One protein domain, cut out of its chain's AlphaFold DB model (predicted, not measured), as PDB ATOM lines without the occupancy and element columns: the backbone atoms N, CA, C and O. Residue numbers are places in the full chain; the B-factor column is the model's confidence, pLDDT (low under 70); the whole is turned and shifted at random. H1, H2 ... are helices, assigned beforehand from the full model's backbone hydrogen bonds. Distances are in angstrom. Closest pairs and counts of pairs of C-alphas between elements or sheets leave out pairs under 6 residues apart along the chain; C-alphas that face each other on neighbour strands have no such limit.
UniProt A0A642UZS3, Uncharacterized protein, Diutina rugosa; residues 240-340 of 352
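AT A GLANCE: This is residues 240 to 340 of the 352 residues of an uncharacterized protein of Diutina rugosa (UniProt A0A642UZS3). A four-helix bundle is built on a long helical hairpin, H4 and H5, which makes the longest axis; the shorter H2 packs on H5 and the shorter H3 on the part of H4 nearer its first residue, with H2 and H3 side by side. The short H1 packs on H2, on the side away from H5, and residues 307 to 313 stick out at the turn of the long hairpin. H2, H3, H4 and H5 run up and down, each against the one before it. The printed part has 101 residues with five named helices, H1 to H5 in chain order, and no named strand; the class is all helix. It is compact, with a radius of gyration of the C-alphas of 14.3 A and spans of 45 by 34 by 23 A.

HOW THE PARTS SIT: H1, residues 240 to 245, and H2, residues 251 to 262, form a helical hairpin and touch at a steep tilt of 40 degrees; their closest C-alphas, of Glu 240 and Ala 261, are 6.1 A apart. H3, residues 266 to 275, is close to H2 but not clearly touching, with the closest C-alphas, of Thr 260 and Met 268, 6.5 A apart. H4, residues 284 to 309, forms a helical hairpin with H3 at a shallow tilt of 9 degrees; H4 touches H3 with residues 286 to 294 alone, and the closest C-alphas, of His 275 and Leu 290, are 6.6 A apart. H2 and H4 only just touch, with 3 pairs of C-alphas within 8 A, the closest being Thr 259 and Met 294 at 7.3 A; they run the same way. H5, residues 316 to 336, forms a helical hairpin with H4 at a shallow tilt of 23 degrees; the closest C-alphas, of Val 288 and Arg 332, are 5.8 A apart. H5 also touches H2, opposite ways at a shallow tilt of 27 degrees, with the C-alphas of Thr 259 and Leu 324 closest at 7.2 A. H1 is apart from H3, H4 and H5, and H3 is apart from H5. In H1, H2, H3, H4 and H5 every O i to N i+4 pair is within hydrogen-bond range.

IN THESE COORDINATES: H1 begins at C-alpha 240, (-2.345, 64.078, 168.701), and measures 8.6 A from first to last C-alpha. H2 measures 16.8 A and H3 14.2 A. H4 runs 37.2 A from C-alpha 284, (-21.281, 58.157, 151.790). H5 runs 30.7 A and ends at C-alpha 336, (-18.840, 50.645, 149.742).

THE WHOLE: The C-alphas farthest apart, of Gly 312 and Asp 340, are 46.9 A apart. The printed part has no cut and no long link. Mean pLDDT of the printed part is 82.2; residues 280 to 282, 309 to 314 and 337 to 340 are under 70.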
ATOM      1  N   GLU A 240      -2.557  64.906 167.506       92.75
ATOM      2  CA  GLU A 240      -2.345  64.078 168.701       92.75
ATOM      3  C   GLU A 240      -3.007  64.673 169.949       92.75
ATOM      4  O   GLU A 240      -3.621  63.950 170.735       92.75
ATOM      5  N   ALA A 241      -2.931  65.992 170.132       92.69
ATOM      6  CA  ALA A 241      -3.623  66.689 171.213       92.69
ATOM      7  C   ALA A 241      -5.147  66.530 171.103       92.69
ATOM      8  O   ALA A 241      -5.813  66.217 172.091       92.69
ATOM      9  N   MET A 242      -5.701  66.647 169.891       93.44
ATOM     10  CA  MET A 242      -7.125  66.415 169.641       93.44
ATOM     11  C   MET A 242      -7.541  64.974 169.963       93.44
ATOM     12  O   MET A 242      -8.560  64.773 170.622       93.44
ATOM     13  N   LEU A 243      -6.747  63.980 169.545       92.50
ATOM     14  CA  LEU A 243      -7.008  62.563 169.827       92.50
ATOM     15  C   LEU A 243      -7.000  62.245 171.326       92.50
ATOM     16  O   LEU A 243      -7.799  61.427 171.775       92.50
ATOM     17  N   ARG A 244      -6.113  62.885 172.097       92.38
ATOM     18  CA  ARG A 244      -6.048  62.721 173.558       92.38
ATOM     19  C   ARG A 244      -7.205  63.420 174.269       92.38
ATOM     20  O   ARG A 244      -7.720  62.902 175.256       92.38
ATOM     21  N   ARG A 245      -7.605  64.601 173.788       91.38
ATOM     22  CA  ARG A 245      -8.564  65.471 174.481       91.38
ATOM     23  C   ARG A 245     -10.027  65.110 174.238       91.38
ATOM     24  O   ARG A 245     -10.829  65.237 175.169       91.38
ATOM     25  N   PHE A 246     -10.378  64.737 173.007       89.56
ATOM     26  CA  PHE A 246     -11.763  64.534 172.578       89.56
ATOM     27  C   PHE A 246     -12.077  63.041 172.446       89.56
ATOM     28  O   PHE A 246     -11.612  62.358 171.534       89.56
ATOM     29  N   THR A 247     -12.888  62.521 173.365       86.94
ATOM     30  CA  THR A 247     -13.317  61.113 173.368       86.94
ATOM     31  C   THR A 247     -14.516  60.856 172.457       86.94
ATOM     32  O   THR A 247     -14.726  59.725 172.026       86.94
ATOM     33  N   ASP A 248     -15.283  61.902 172.149       87.25
ATOM     34  CA  ASP A 248     -16.544  61.919 171.400       87.25
ATOM     35  C   ASP A 248     -16.374  61.990 169.870       87.25
ATOM     36  O   ASP A 248     -17.342  62.191 169.140       87.25
ATOM     37  N   LEU A 249     -15.152  61.794 169.373       88.00
ATOM     38  CA  LEU A 249     -14.855  61.787 167.941       88.00
ATOM     39  C   LEU A 249     -15.449  60.558 167.247       88.00
ATOM     40  O   LEU A 249     -15.301  59.423 167.712       88.00
ATOM     41  N   THR A 250     -16.041  60.779 166.078       88.44
ATOM     42  CA  THR A 250     -16.517  59.700 165.210       88.44
ATOM     43  C   THR A 250     -15.356  58.839 164.694       88.44
ATOM     44  O   THR A 250     -14.210  59.302 164.628       88.44
ATOM     45  N   PRO A 251     -15.613  57.585 164.271       87.31
ATOM     46  CA  PRO A 251     -14.564  56.716 163.737       87.31
ATOM     47  C   PRO A 251     -13.799  57.344 162.564       87.31
ATOM     48  O   PRO A 251     -12.576  57.241 162.505       87.31
ATOM     49  N   LEU A 252     -14.501  58.055 161.673       87.44
ATOM     50  CA  LEU A 252     -13.895  58.735 160.526       87.44
ATOM     51  C   LEU A 252     -13.025  59.926 160.955       87.44
ATOM     52  O   LEU A 252     -11.926  60.099 160.433       87.44
ATOM     53  N   GLU A 253     -13.479  60.730 161.918       90.50
ATOM     54  CA  GLU A 253     -12.679  61.826 162.480       90.50
ATOM     55  C   GLU A 253     -11.414  61.304 163.163       90.50
ATOM     56  O   GLU A 253     -10.324  61.827 162.932       90.50
ATOM     57  N   ARG A 254     -11.538  60.238 163.959       90.75
ATOM     58  CA  ARG A 254     -10.402  59.596 164.626       90.75
ATOM     59  C   ARG A 254      -9.407  59.042 163.610       90.75
ATOM     60  O   ARG A 254      -8.204  59.243 163.770       90.75
ATOM     61  N   LEU A 255      -9.896  58.387 162.559       88.38
ATOM     62  CA  LEU A 255      -9.069  57.887 161.463       88.38
ATOM     63  C   LEU A 255      -8.332  59.037 160.763       88.38
ATOM     64  O   LEU A 255      -7.120  58.963 160.579       88.38
ATOM     65  N   PHE A 256      -9.028  60.139 160.472       91.75
ATOM     66  CA  PHE A 256      -8.426  61.334 159.881       91.75
ATOM     67  C   PHE A 256      -7.317  61.934 160.745       91.75
ATOM     68  O   PHE A 256      -6.241  62.259 160.234       91.75
ATOM     69  N   LEU A 257      -7.552  62.081 162.049       92.62
ATOM     70  CA  LEU A 257      -6.557  62.634 162.965       92.62
ATOM     71  C   LEU A 257      -5.347  61.704 163.112       92.62
ATOM     72  O   LEU A 257      -4.223  62.196 163.063       92.62
ATOM     73  N   ARG A 258      -5.541  60.376 163.180       90.50
ATOM     74  CA  ARG A 258      -4.432  59.398 163.173       90.50
ATOM     75  C   ARG A 258      -3.587  59.519 161.905       90.50
ATOM     76  O   ARG A 258      -2.363  59.570 161.982       90.50
ATOM     77  N   THR A 259      -4.227  59.632 160.741       88.38
ATOM     78  CA  THR A 259      -3.511  59.859 159.479       88.38
ATOM     79  C   THR A 259      -2.759  61.184 159.475       88.38
ATOM     80  O   THR A 259      -1.627  61.246 159.008       88.38
ATOM     81  N   THR A 260      -3.368  62.243 160.005       90.12
ATOM     82  CA  THR A 260      -2.755  63.578 160.036       90.12
ATOM     83  C   THR A 260      -1.575  63.650 161.004       90.12
ATOM     84  O   THR A 260      -0.605  64.340 160.703       90.12
ATOM     85  N   ALA A 261      -1.627  62.915 162.119       89.38
ATOM     86  CA  ALA A 261      -0.518  62.776 163.059       89.38
ATOM     87  C   ALA A 261       0.713  62.127 162.401       89.38
ATOM     88  O   ALA A 261       1.829  62.610 162.558       89.38
ATOM     89  N   LEU A 262       0.505  61.081 161.595       85.06
ATOM     90  CA  LEU A 262       1.589  60.326 160.954       85.06
ATOM     91  C   LEU A 262       2.096  60.945 159.641       85.06
ATOM     92  O   LEU A 262       3.273  60.799 159.292       85.06
ATOM     93  N   VAL A 263       1.207  61.614 158.901       86.75
ATOM     94  CA  VAL A 263       1.481  62.197 157.579       86.75
ATOM     95  C   VAL A 263       1.021  63.663 157.531       86.75
ATOM     96  O   VAL A 263       0.111  64.024 156.766       86.75
ATOM     97  N   PRO A 264       1.625  64.551 158.345       85.88
ATOM     98  CA  PRO A 264       1.270  65.961 158.343       85.88
ATOM     99  C   PRO A 264       1.638  66.586 156.994       85.88
ATOM    100  O   PRO A 264       2.790  66.592 156.568       85.88
ATOM    101  N   SER A 265       0.648  67.115 156.276       86.12
ATOM    102  CA  SER A 265       0.889  67.730 154.969       86.12
ATOM    103  C   SER A 265      -0.143  68.795 154.623       86.12
ATOM    104  O   SER A 265      -1.290  68.769 155.075       86.12
ATOM    105  N   GLN A 266       0.243  69.710 153.727       86.38
ATOM    106  CA  GLN A 266      -0.681  70.688 153.140       86.38
ATOM    107  C   GLN A 266      -1.863  70.009 152.429       86.38
ATOM    108  O   GLN A 266      -2.972  70.542 152.412       86.38
ATOM    109  N   SER A 267      -1.656  68.813 151.872       85.88
ATOM    110  CA  SER A 267      -2.719  68.013 151.262       85.88
ATOM    111  C   SER A 267      -3.754  67.566 152.294       85.88
ATOM    112  O   SER A 267      -4.945  67.749 152.055       85.88
ATOM    113  N   MET A 268      -3.324  67.085 153.466       87.00
ATOM    114  CA  MET A 268      -4.239  66.728 154.561       87.00
ATOM    115  C   MET A 268      -5.049  67.938 155.033       87.00
ATOM    116  O   MET A 268      -6.268  67.858 155.165       87.00
ATOM    117  N   LYS A 269      -4.413  69.106 155.165       87.00
ATOM    118  CA  LYS A 269      -5.105  70.370 155.470       87.00
ATOM    119  C   LYS A 269      -6.171  70.721 154.425       87.00
ATOM    120  O   LYS A 269      -7.295  71.074 154.776       87.00
ATOM    121  N   ARG A 270      -5.867  70.569 153.132       87.81
ATOM    122  CA  ARG A 270      -6.846  70.778 152.047       87.81
ATOM    123  C   ARG A 270      -7.997  69.771 152.099       87.81
ATOM    124  O   ARG A 270      -9.136  70.163 151.853       87.81
ATOM    125  N   LEU A 271      -7.722  68.505 152.423       86.88
ATOM    126  CA  LEU A 271      -8.749  67.469 152.578       86.88
ATOM    127  C   LEU A 271      -9.692  67.780 153.742       86.88
ATOM    128  O   LEU A 271     -10.907  67.723 153.554       86.88
ATOM    129  N   SER A 272      -9.138  68.195 154.884       87.06
ATOM    130  CA  SER A 272      -9.884  68.690 156.046       87.06
ATOM    131  C   SER A 272     -10.859  69.804 155.636       87.06
ATOM    132  O   SER A 272     -12.071  69.653 155.784       87.06
ATOM    133  N   ILE A 273     -10.375  70.855 154.965       85.50
ATOM    134  CA  ILE A 273     -11.212  71.992 154.536       85.50
ATOM    135  C   ILE A 273     -12.287  71.585 153.513       85.50
ATOM    136  O   ILE A 273     -13.415  72.089 153.560       85.50
ATOM    137  N   LYS A 274     -11.935  70.717 152.555       86.50
ATOM    138  CA  LYS A 274     -12.802  70.321 151.434       86.50
ATOM    139  C   LYS A 274     -13.915  69.374 151.871       86.50
ATOM    140  O   LYS A 274     -15.064  69.568 151.477       86.50
ATOM    141  N   HIS A 275     -13.572  68.345 152.641       82.56
ATOM    142  CA  HIS A 275     -14.503  67.284 153.021       82.56
ATOM    143  C   HIS A 275     -15.157  67.532 154.380       82.56
ATOM    144  O   HIS A 275     -16.220  66.968 154.620       82.56
ATOM    145  N   ARG A 276     -14.568  68.398 155.223       84.12
ATOM    146  CA  ARG A 276     -15.028  68.733 156.579       84.12
ATOM    147  C   ARG A 276     -15.472  67.485 157.345       84.12
ATOM    148  O   ARG A 276     -16.666  67.361 157.621       84.12
ATOM    149  N   PRO A 277     -14.551  66.554 157.665       78.31
ATOM    150  CA  PRO A 277     -14.882  65.293 158.333       78.31
ATOM    151  C   PRO A 277     -15.733  65.451 159.604       78.31
ATOM    152  O   PRO A 277     -16.489  64.549 159.930       78.31
ATOM    153  N   TRP A 278     -15.683  66.613 160.257       78.38
ATOM    154  CA  TRP A 278     -16.471  66.958 161.446       78.38
ATOM    155  C   TRP A 278     -17.883  67.498 161.190       78.38
ATOM    156  O   TRP A 278     -18.582  67.890 162.124       78.38
ATOM    157  N   HIS A 279     -18.318  67.605 159.934       77.56
ATOM    158  CA  HIS A 279     -19.621  68.167 159.585       77.56
ATOM    159  C   HIS A 279     -20.605  67.064 159.181       77.56
ATOM    160  O   HIS A 279     -20.764  66.766 158.001       77.56
ATOM    161  N   HIS A 280     -21.322  66.490 160.147       66.50
ATOM    162  CA  HIS A 280     -22.361  65.493 159.874       66.50
ATOM    163  C   HIS A 280     -23.713  66.123 159.473       66.50
ATOM    164  O   HIS A 280     -24.059  67.190 159.984       66.50
ATOM    165  N   PRO A 281     -24.500  65.469 158.594       60.44
ATOM    166  CA  PRO A 281     -24.177  64.249 157.848       60.44
ATOM    167  C   PRO A 281     -23.343  64.536 156.580       60.44
ATOM    168  O   PRO A 281     -23.668  65.417 155.785       60.44
ATOM    169  N   VAL A 282     -22.280  63.753 156.369       67.12
ATOM    170  CA  VAL A 282     -21.514  63.720 155.110       67.12
ATOM    171  C   VAL A 282     -22.070  62.581 154.253       67.12
ATOM    172  O   VAL A 282     -22.293  61.493 154.775       67.12
ATOM    173  N   SER A 283     -22.293  62.800 152.953       78.50
ATOM    174  CA  SER A 283     -22.742  61.723 152.058       78.50
ATOM    175  C   SER A 283     -21.706  60.596 151.973       78.50
ATOM    176  O   SER A 283     -20.506  60.872 151.928       78.50
ATOM    177  N   THR A 284     -22.155  59.343 151.876       81.19
ATOM    178  CA  THR A 284     -21.281  58.157 151.790       81.19
ATOM    179  C   THR A 284     -20.222  58.310 150.695       81.19
ATOM    180  O   THR A 284     -19.036  58.121 150.943       81.19
ATOM    181  N   ALA A 285     -20.608  58.813 149.516       83.69
ATOM    182  CA  ALA A 285     -19.680  59.093 148.418       83.69
ATOM    183  C   ALA A 285     -18.559  60.083 148.793       83.69
ATOM    184  O   ALA A 285     -17.411  59.919 148.383       83.69
ATOM    185  N   ARG A 286     -18.862  61.118 149.592       82.06
ATOM    186  CA  ARG A 286     -17.851  62.080 150.062       82.06
ATOM    187  C   ARG A 286     -16.928  61.483 151.114       82.06
ATOM    188  O   ARG A 286     -15.767  61.889 151.155       82.06
ATOM    189  N   GLN A 287     -17.429  60.573 151.949       83.44
ATOM    190  CA  GLN A 287     -16.616  59.876 152.942       83.44
ATOM    191  C   GLN A 287     -15.670  58.871 152.271       83.44
ATOM    192  O   GLN A 287     -14.476  58.890 152.549       83.44
ATOM    193  N   VAL A 288     -16.164  58.091 151.303       84.06
ATOM    194  CA  VAL A 288     -15.336  57.188 150.485       84.06
ATOM    195  C   VAL A 288     -14.243  57.968 149.749       84.06
ATOM    196  O   VAL A 288     -13.074  57.597 149.818       84.06
ATOM    197  N   ALA A 289     -14.585  59.099 149.122       86.50
ATOM    198  CA  ALA A 289     -13.601  59.949 148.449       86.50
ATOM    199  C   ALA A 289     -12.540  60.522 149.410       86.50
ATOM    200  O   ALA A 289     -11.378  60.667 149.028       86.50
ATOM    201  N   LEU A 290     -12.920  60.849 150.653       86.75
ATOM    202  CA  LEU A 290     -11.975  61.292 151.680       86.75
ATOM    203  C   LEU A 290     -11.002  60.164 152.045       86.75
ATOM    204  O   LEU A 290      -9.793  60.383 152.025       86.75
ATOM    205  N   VAL A 291     -11.517  58.966 152.319       86.94
ATOM    206  CA  VAL A 291     -10.694  57.812 152.703       86.94
ATOM    207  C   VAL A 291      -9.757  57.377 151.578       86.94
ATOM    208  O   VAL A 291      -8.577  57.164 151.835       86.94
ATOM    209  N   GLN A 292     -10.213  57.364 150.324       88.19
ATOM    210  CA  GLN A 292      -9.350  57.097 149.166       88.19
ATOM    211  C   GLN A 292      -8.212  58.120 149.032       88.19
ATOM    212  O   GLN A 292      -7.070  57.761 148.733       88.19
ATOM    213  N   ALA A 293      -8.498  59.405 149.267       87.31
ATOM    214  CA  ALA A 293      -7.480  60.449 149.214       87.31
ATOM    215  C   ALA A 293      -6.463  60.326 150.361       87.31
ATOM    216  O   ALA A 293      -5.271  60.558 150.155       87.31
ATOM    217  N   MET A 294      -6.918  59.930 151.553       89.25
ATOM    218  CA  MET A 294      -6.048  59.629 152.690       89.25
ATOM    219  C   MET A 294      -5.170  58.405 152.418       89.25
ATOM    220  O   MET A 294      -3.959  58.490 152.589       89.25
ATOM    221  N   GLU A 295      -5.748  57.303 151.931       88.56
ATOM    222  CA  GLU A 295      -5.027  56.072 151.576       88.56
ATOM    223  C   GLU A 295      -3.924  56.364 150.561       88.56
ATOM    224  O   GLU A 295      -2.767  56.025 150.796       88.56
ATOM    225  N   THR A 296      -4.258  57.086 149.489       89.06
ATOM    226  CA  THR A 296      -3.285  57.506 148.469       89.06
ATOM    227  C   THR A 296      -2.118  58.267 149.097       89.06
ATOM    228  O   THR A 296      -0.962  58.061 148.730       89.06
ATOM    229  N   ARG A 297      -2.400  59.142 150.071       87.69
ATOM    230  CA  ARG A 297      -1.363  59.941 150.724       87.69
ATOM    231  C   ARG A 297      -0.477  59.111 151.649       87.69
ATOM    232  O   ARG A 297       0.732  59.316 151.641       87.69
ATOM    233  N   VAL A 298      -1.058  58.185 152.412       85.62
ATOM    234  CA  VAL A 298      -0.313  57.275 153.296       85.62
ATOM    235  C   VAL A 298       0.561  56.323 152.482       85.62
ATOM    236  O   VAL A 298       1.719  56.116 152.827       85.62
ATOM    237  N   VAL A 299       0.041  55.790 151.371       85.88
ATOM    238  CA  VAL A 299       0.807  54.932 150.457       85.88
ATOM    239  C   VAL A 299       1.975  55.695 149.835       85.88
ATOM    240  O   VAL A 299       3.076  55.157 149.788       85.88
ATOM    241  N   GLN A 300       1.779  56.947 149.409       87.81
ATOM    242  CA  GLN A 300       2.886  57.753 148.888       87.81
ATOM    243  C   GLN A 300       3.975  57.969 149.946       87.81
ATOM    244  O   GLN A 300       5.145  57.756 149.658       87.81
ATOM    245  N   GLU A 301       3.595  58.326 151.176       85.12
ATOM    246  CA  GLU A 301       4.555  58.517 152.271       85.12
ATOM    247  C   GLU A 301       5.316  57.218 152.598       85.12
ATOM    248  O   GLU A 301       6.512  57.252 152.875       85.12
ATOM    249  N   LEU A 302       4.647  56.062 152.526       83.81
ATOM    250  CA  LEU A 302       5.286  54.751 152.662       83.81
ATOM    251  C   LEU A 302       6.322  54.498 151.566       83.81
ATOM    252  O   LEU A 302       7.425  54.051 151.872       83.81
ATOM    253  N   LEU A 303       5.978  54.773 150.306       85.75
ATOM    254  CA  LEU A 303       6.894  54.605 149.175       85.75
ATOM    255  C   LEU A 303       8.110  55.527 149.308       85.75
ATOM    256  O   LEU A 303       9.238  55.072 149.127       85.75
ATOM    257  N   ASP A 304       7.885  56.786 149.685       85.12
ATOM    258  CA  ASP A 304       8.945  57.771 149.903       85.12
ATOM    259  C   ASP A 304       9.866  57.339 151.060       85.12
ATOM    260  O   ASP A 304      11.091  57.408 150.940       85.12
ATOM    261  N   ALA A 305       9.300  56.820 152.156       80.25
ATOM    262  CA  ALA A 305      10.065  56.307 153.292       80.25
ATOM    263  C   ALA A 305      10.907  55.073 152.926       80.25
ATOM    264  O   ALA A 305      12.064  54.982 153.332       80.25
ATOM    265  N   VAL A 306      10.361  54.143 152.134       80.44
ATOM    266  CA  VAL A 306      11.099  52.964 151.644       80.44
ATOM    267  C   VAL A 306      12.232  53.376 150.704       80.44
ATOM    268  O   VAL A 306      13.343  52.861 150.816       80.44
ATOM    269  N   ALA A 307      11.982  54.332 149.808       81.12
ATOM    270  CA  ALA A 307      13.006  54.852 148.907       81.12
ATOM    271  C   ALA A 307      14.143  55.557 149.669       81.12
ATOM    272  O   ALA A 307      15.307  55.414 149.297       81.12
ATOM    273  N   ALA A 308      13.820  56.283 150.745       77.69
ATOM    274  CA  ALA A 308      14.797  56.994 151.566       77.69
ATOM    275  C   ALA A 308      15.610  56.075 152.497       77.69
ATOM    276  O   ALA A 308      16.790  56.335 152.725       77.69
ATOM    277  N   ALA A 309      15.001  55.013 153.035       68.19
ATOM    278  CA  ALA A 309      15.647  54.102 153.984       68.19
ATOM    279  C   ALA A 309      16.577  53.062 153.323       68.19
ATOM    280  O   ALA A 309      17.428  52.477 153.997       68.19
ATOM    281  N   GLY A 310      16.434  52.805 152.017       62.81
ATOM    282  CA  GLY A 310      17.132  51.700 151.350       62.81
ATOM    283  C   GLY A 310      16.723  50.327 151.915       62.81
ATOM    284  O   GLY A 310      15.629  50.167 152.448       62.81
ATOM    285  N   ALA A 311      17.602  49.318 151.829       54.34
ATOM    286  CA  ALA A 311      17.383  47.970 152.391       54.34
ATOM    287  C   ALA A 311      17.628  47.891 153.921       54.34
ATOM    288  O   ALA A 311      18.157  46.898 154.424       54.34
ATOM    289  N   GLY A 312      17.316  48.963 154.652       55.31
ATOM    290  CA  GLY A 312      17.463  49.050 156.105       55.31
ATOM    291  C   GLY A 312      16.311  48.389 156.879       55.31
ATOM    292  O   GLY A 312      15.304  47.992 156.288       55.31
ATOM    293  N   PRO A 313      16.445  48.243 158.210       55.75
ATOM    294  CA  PRO A 313      15.397  47.685 159.059       55.75
ATOM    295  C   PRO A 313      14.125  48.547 159.050       55.75
ATOM    296  O   PRO A 313      14.165  49.764 158.902       55.75
ATOM    297  N   ILE A 314      12.980  47.882 159.217       62.41
ATOM    298  CA  ILE A 314      11.660  48.513 159.250       62.41
ATOM    299  C   ILE A 314      11.498  49.292 160.562       62.41
ATOM    300  O   ILE A 314      11.329  48.690 161.624       62.41
ATOM    301  N   ASP A 315      11.504  50.622 160.475       77.75
ATOM    302  CA  ASP A 315      11.258  51.511 161.612       77.75
ATOM    303  C   ASP A 315       9.802  51.435 162.117       77.75
ATOM    304  O   ASP A 315       8.866  51.143 161.368       77.75
ATOM    305  N   GLU A 316       9.581  51.775 163.390       79.75
ATOM    306  CA  GLU A 316       8.254  51.818 164.036       79.75
ATOM    307  C   GLU A 316       7.238  52.669 163.251       79.75
ATOM    308  O   GLU A 316       6.079  52.284 163.085       79.75
ATOM    309  N   ARG A 317       7.690  53.780 162.658       77.19
ATOM    310  CA  ARG A 317       6.863  54.624 161.782       77.19
ATOM    311  C   ARG A 317       6.339  53.855 160.564       77.19
ATOM    312  O   ARG A 317       5.188  54.036 160.178       77.19
ATOM    313  N   HIS A 318       7.152  52.986 159.963       81.12
ATOM    314  CA  HIS A 318       6.739  52.178 158.815       81.12
ATOM    315  C   HIS A 318       5.654  51.169 159.212       81.12
ATOM    316  O   HIS A 318       4.664  51.020 158.495       81.12
ATOM    317  N   ARG A 319       5.778  50.535 160.386       84.00
ATOM    318  CA  ARG A 319       4.744  49.637 160.931       84.00
ATOM    319  C   ARG A 319       3.407  50.363 161.110       84.00
ATOM    320  O   ARG A 319       2.389  49.888 160.610       84.00
ATOM    321  N   GLN A 320       3.429  51.539 161.734       83.50
ATOM    322  CA  GLN A 320       2.234  52.360 161.962       83.50
ATOM    323  C   GLN A 320       1.562  52.797 160.653       83.50
ATOM    324  O   GLN A 320       0.337  52.790 160.543       83.50
ATOM    325  N   LEU A 321       2.352  53.140 159.632       83.19
ATOM    326  CA  LEU A 321       1.828  53.487 158.313       83.19
ATOM    327  C   LEU A 321       1.189  52.278 157.602       83.19
ATOM    328  O   LEU A 321       0.128  52.426 156.997       83.19
ATOM    329  N   VAL A 322       1.781  51.081 157.694       83.38
ATOM    330  CA  VAL A 322       1.207  49.846 157.123       83.38
ATOM    331  C   VAL A 322      -0.125  49.489 157.786       83.38
ATOM    332  O   VAL A 322      -1.084  49.139 157.094       83.38
ATOM    333  N   GLU A 323      -0.209  49.599 159.112       87.62
ATOM    334  CA  GLU A 323      -1.464  49.412 159.849       87.62
ATOM    335  C   GLU A 323      -2.522  50.427 159.414       87.62
ATOM    336  O   GLU A 323      -3.656  50.053 159.121       87.62
ATOM    337  N   LEU A 324      -2.140  51.695 159.260       85.88
ATOM    338  CA  LEU A 324      -3.056  52.743 158.824       85.88
ATOM    339  C   LEU A 324      -3.617  52.491 157.413       85.88
ATOM    340  O   LEU A 324      -4.798  52.735 157.176       85.88
ATOM    341  N   VAL A 325      -2.812  51.975 156.476       85.81
ATOM    342  CA  VAL A 325      -3.310  51.575 155.145       85.81
ATOM    343  C   VAL A 325      -4.348  50.459 155.260       85.81
ATOM    344  O   VAL A 325      -5.346  50.480 154.541       85.81
ATOM    345  N   ARG A 326      -4.134  49.488 156.155       86.75
ATOM    346  CA  ARG A 326      -5.092  48.400 156.393       86.75
ATOM    347  C   ARG A 326      -6.413  48.938 156.941       86.75
ATOM    348  O   ARG A 326      -7.459  48.596 156.398       86.75
ATOM    349  N   ASP A 327      -6.348  49.816 157.942       85.56
ATOM    350  CA  ASP A 327      -7.522  50.462 158.543       85.56
ATOM    351  C   ASP A 327      -8.315  51.263 157.492       85.56
ATOM    352  O   ASP A 327      -9.539  51.170 157.424       85.56
ATOM    353  N   LEU A 328      -7.622  52.017 156.630       84.88
ATOM    354  CA  LEU A 328      -8.249  52.808 155.565       84.88
ATOM    355  C   LEU A 328      -8.928  51.935 154.505       84.88
ATOM    356  O   LEU A 328     -10.037  52.255 154.077       84.88
ATOM    357  N   LYS A 329      -8.293  50.828 154.100       84.56
ATOM    358  CA  LYS A 329      -8.883  49.872 153.153       84.56
ATOM    359  C   LYS A 329     -10.135  49.225 153.724       84.56
ATOM    360  O   LYS A 329     -11.166  49.252 153.064       84.56
ATOM    361  N   HIS A 330     -10.061  48.728 154.958       86.69
ATOM    362  CA  HIS A 330     -11.212  48.129 155.627       86.69
ATOM    363  C   HIS A 330     -12.383  49.113 155.715       86.69
ATOM    364  O   HIS A 330     -13.488  48.783 155.302       86.69
ATOM    365  N   TRP A 331     -12.122  50.357 156.135       88.06
ATOM    366  CA  TRP A 331     -13.159  51.385 156.213       88.06
ATOM    367  C   TRP A 331     -13.793  51.681 154.849       88.06
ATOM    368  O   TRP A 331     -15.006  51.838 154.737       88.06
ATOM    369  N   ARG A 332     -12.974  51.775 153.794       84.19
ATOM    370  CA  ARG A 332     -13.458  52.001 152.427       84.19
ATOM    371  C   ARG A 332     -14.353  50.854 151.967       84.19
ATOM    372  O   ARG A 332     -15.419  51.123 151.423       84.19
ATOM    373  N   ASP A 333     -13.925  49.618 152.188       83.62
ATOM    374  CA  ASP A 333     -14.639  48.426 151.743       83.62
ATOM    375  C   ASP A 333     -15.991  48.298 152.490       83.62
ATOM    376  O   ASP A 333     -17.026  48.090 151.848       83.62
ATOM    377  N   ASP A 334     -16.017  48.595 153.795       81.31
ATOM    378  CA  ASP A 334     -17.230  48.684 154.627       81.31
ATOM    379  C   ASP A 334     -18.178  49.819 154.189       81.31
ATOM    380  O   ASP A 334     -19.397  49.680 154.195       81.31
ATOM    381  N   ALA A 335     -17.636  50.969 153.775       74.06
ATOM    382  CA  ALA A 335     -18.440  52.099 153.305       74.06
ATOM    383  C   ALA A 335     -19.001  51.897 151.885       74.06
ATOM    384  O   ALA A 335     -19.950  52.580 151.489       74.06
ATOM    385  N   THR A 336     -18.398  50.998 151.102       72.56
ATOM    386  CA  THR A 336     -18.840  50.645 149.742       72.56
ATOM    387  C   THR A 336     -19.709  49.398 149.683       72.56
ATOM    388  O   THR A 336     -20.328  49.155 148.646       72.56
ATOM    389  N   THR A 337     -19.783  48.617 150.764       67.12
ATOM    390  CA  THR A 337     -20.670  47.458 150.817       67.12
ATOM    391  C   THR A 337     -22.114  47.959 150.861       67.12
ATOM    392  O   THR A 337     -22.489  48.707 151.767       67.12
ATOM    393  N   PRO A 338     -22.942  47.623 149.858       54.00
ATOM    394  CA  PRO A 338     -24.312  48.094 149.821       54.00
ATOM    395  C   PRO A 338     -25.076  47.513 151.013       54.00
ATOM    396  O   PRO A 338     -25.128  46.298 151.206       54.00
ATOM    397  N   VAL A 339     -25.717  48.393 151.784       54.03
ATOM    398  CA  VAL A 339     -26.661  48.043 152.864       54.03
ATOM    399  C   VAL A 339     -27.798  47.135 152.348       54.03
ATOM    400  O   VAL A 339     -28.438  46.428 153.124       54.03
ATOM    401  N   ASP A 340     -27.989  47.064 151.030       45.94
ATOM    402  CA  ASP A 340     -28.973  46.215 150.356       45.94
ATOM    403  C   ASP A 340     -28.731  44.705 150.529       45.94
ATOM    404  O   ASP A 340     -29.680  43.931 150.417       45.94
TER     405      ASP A 340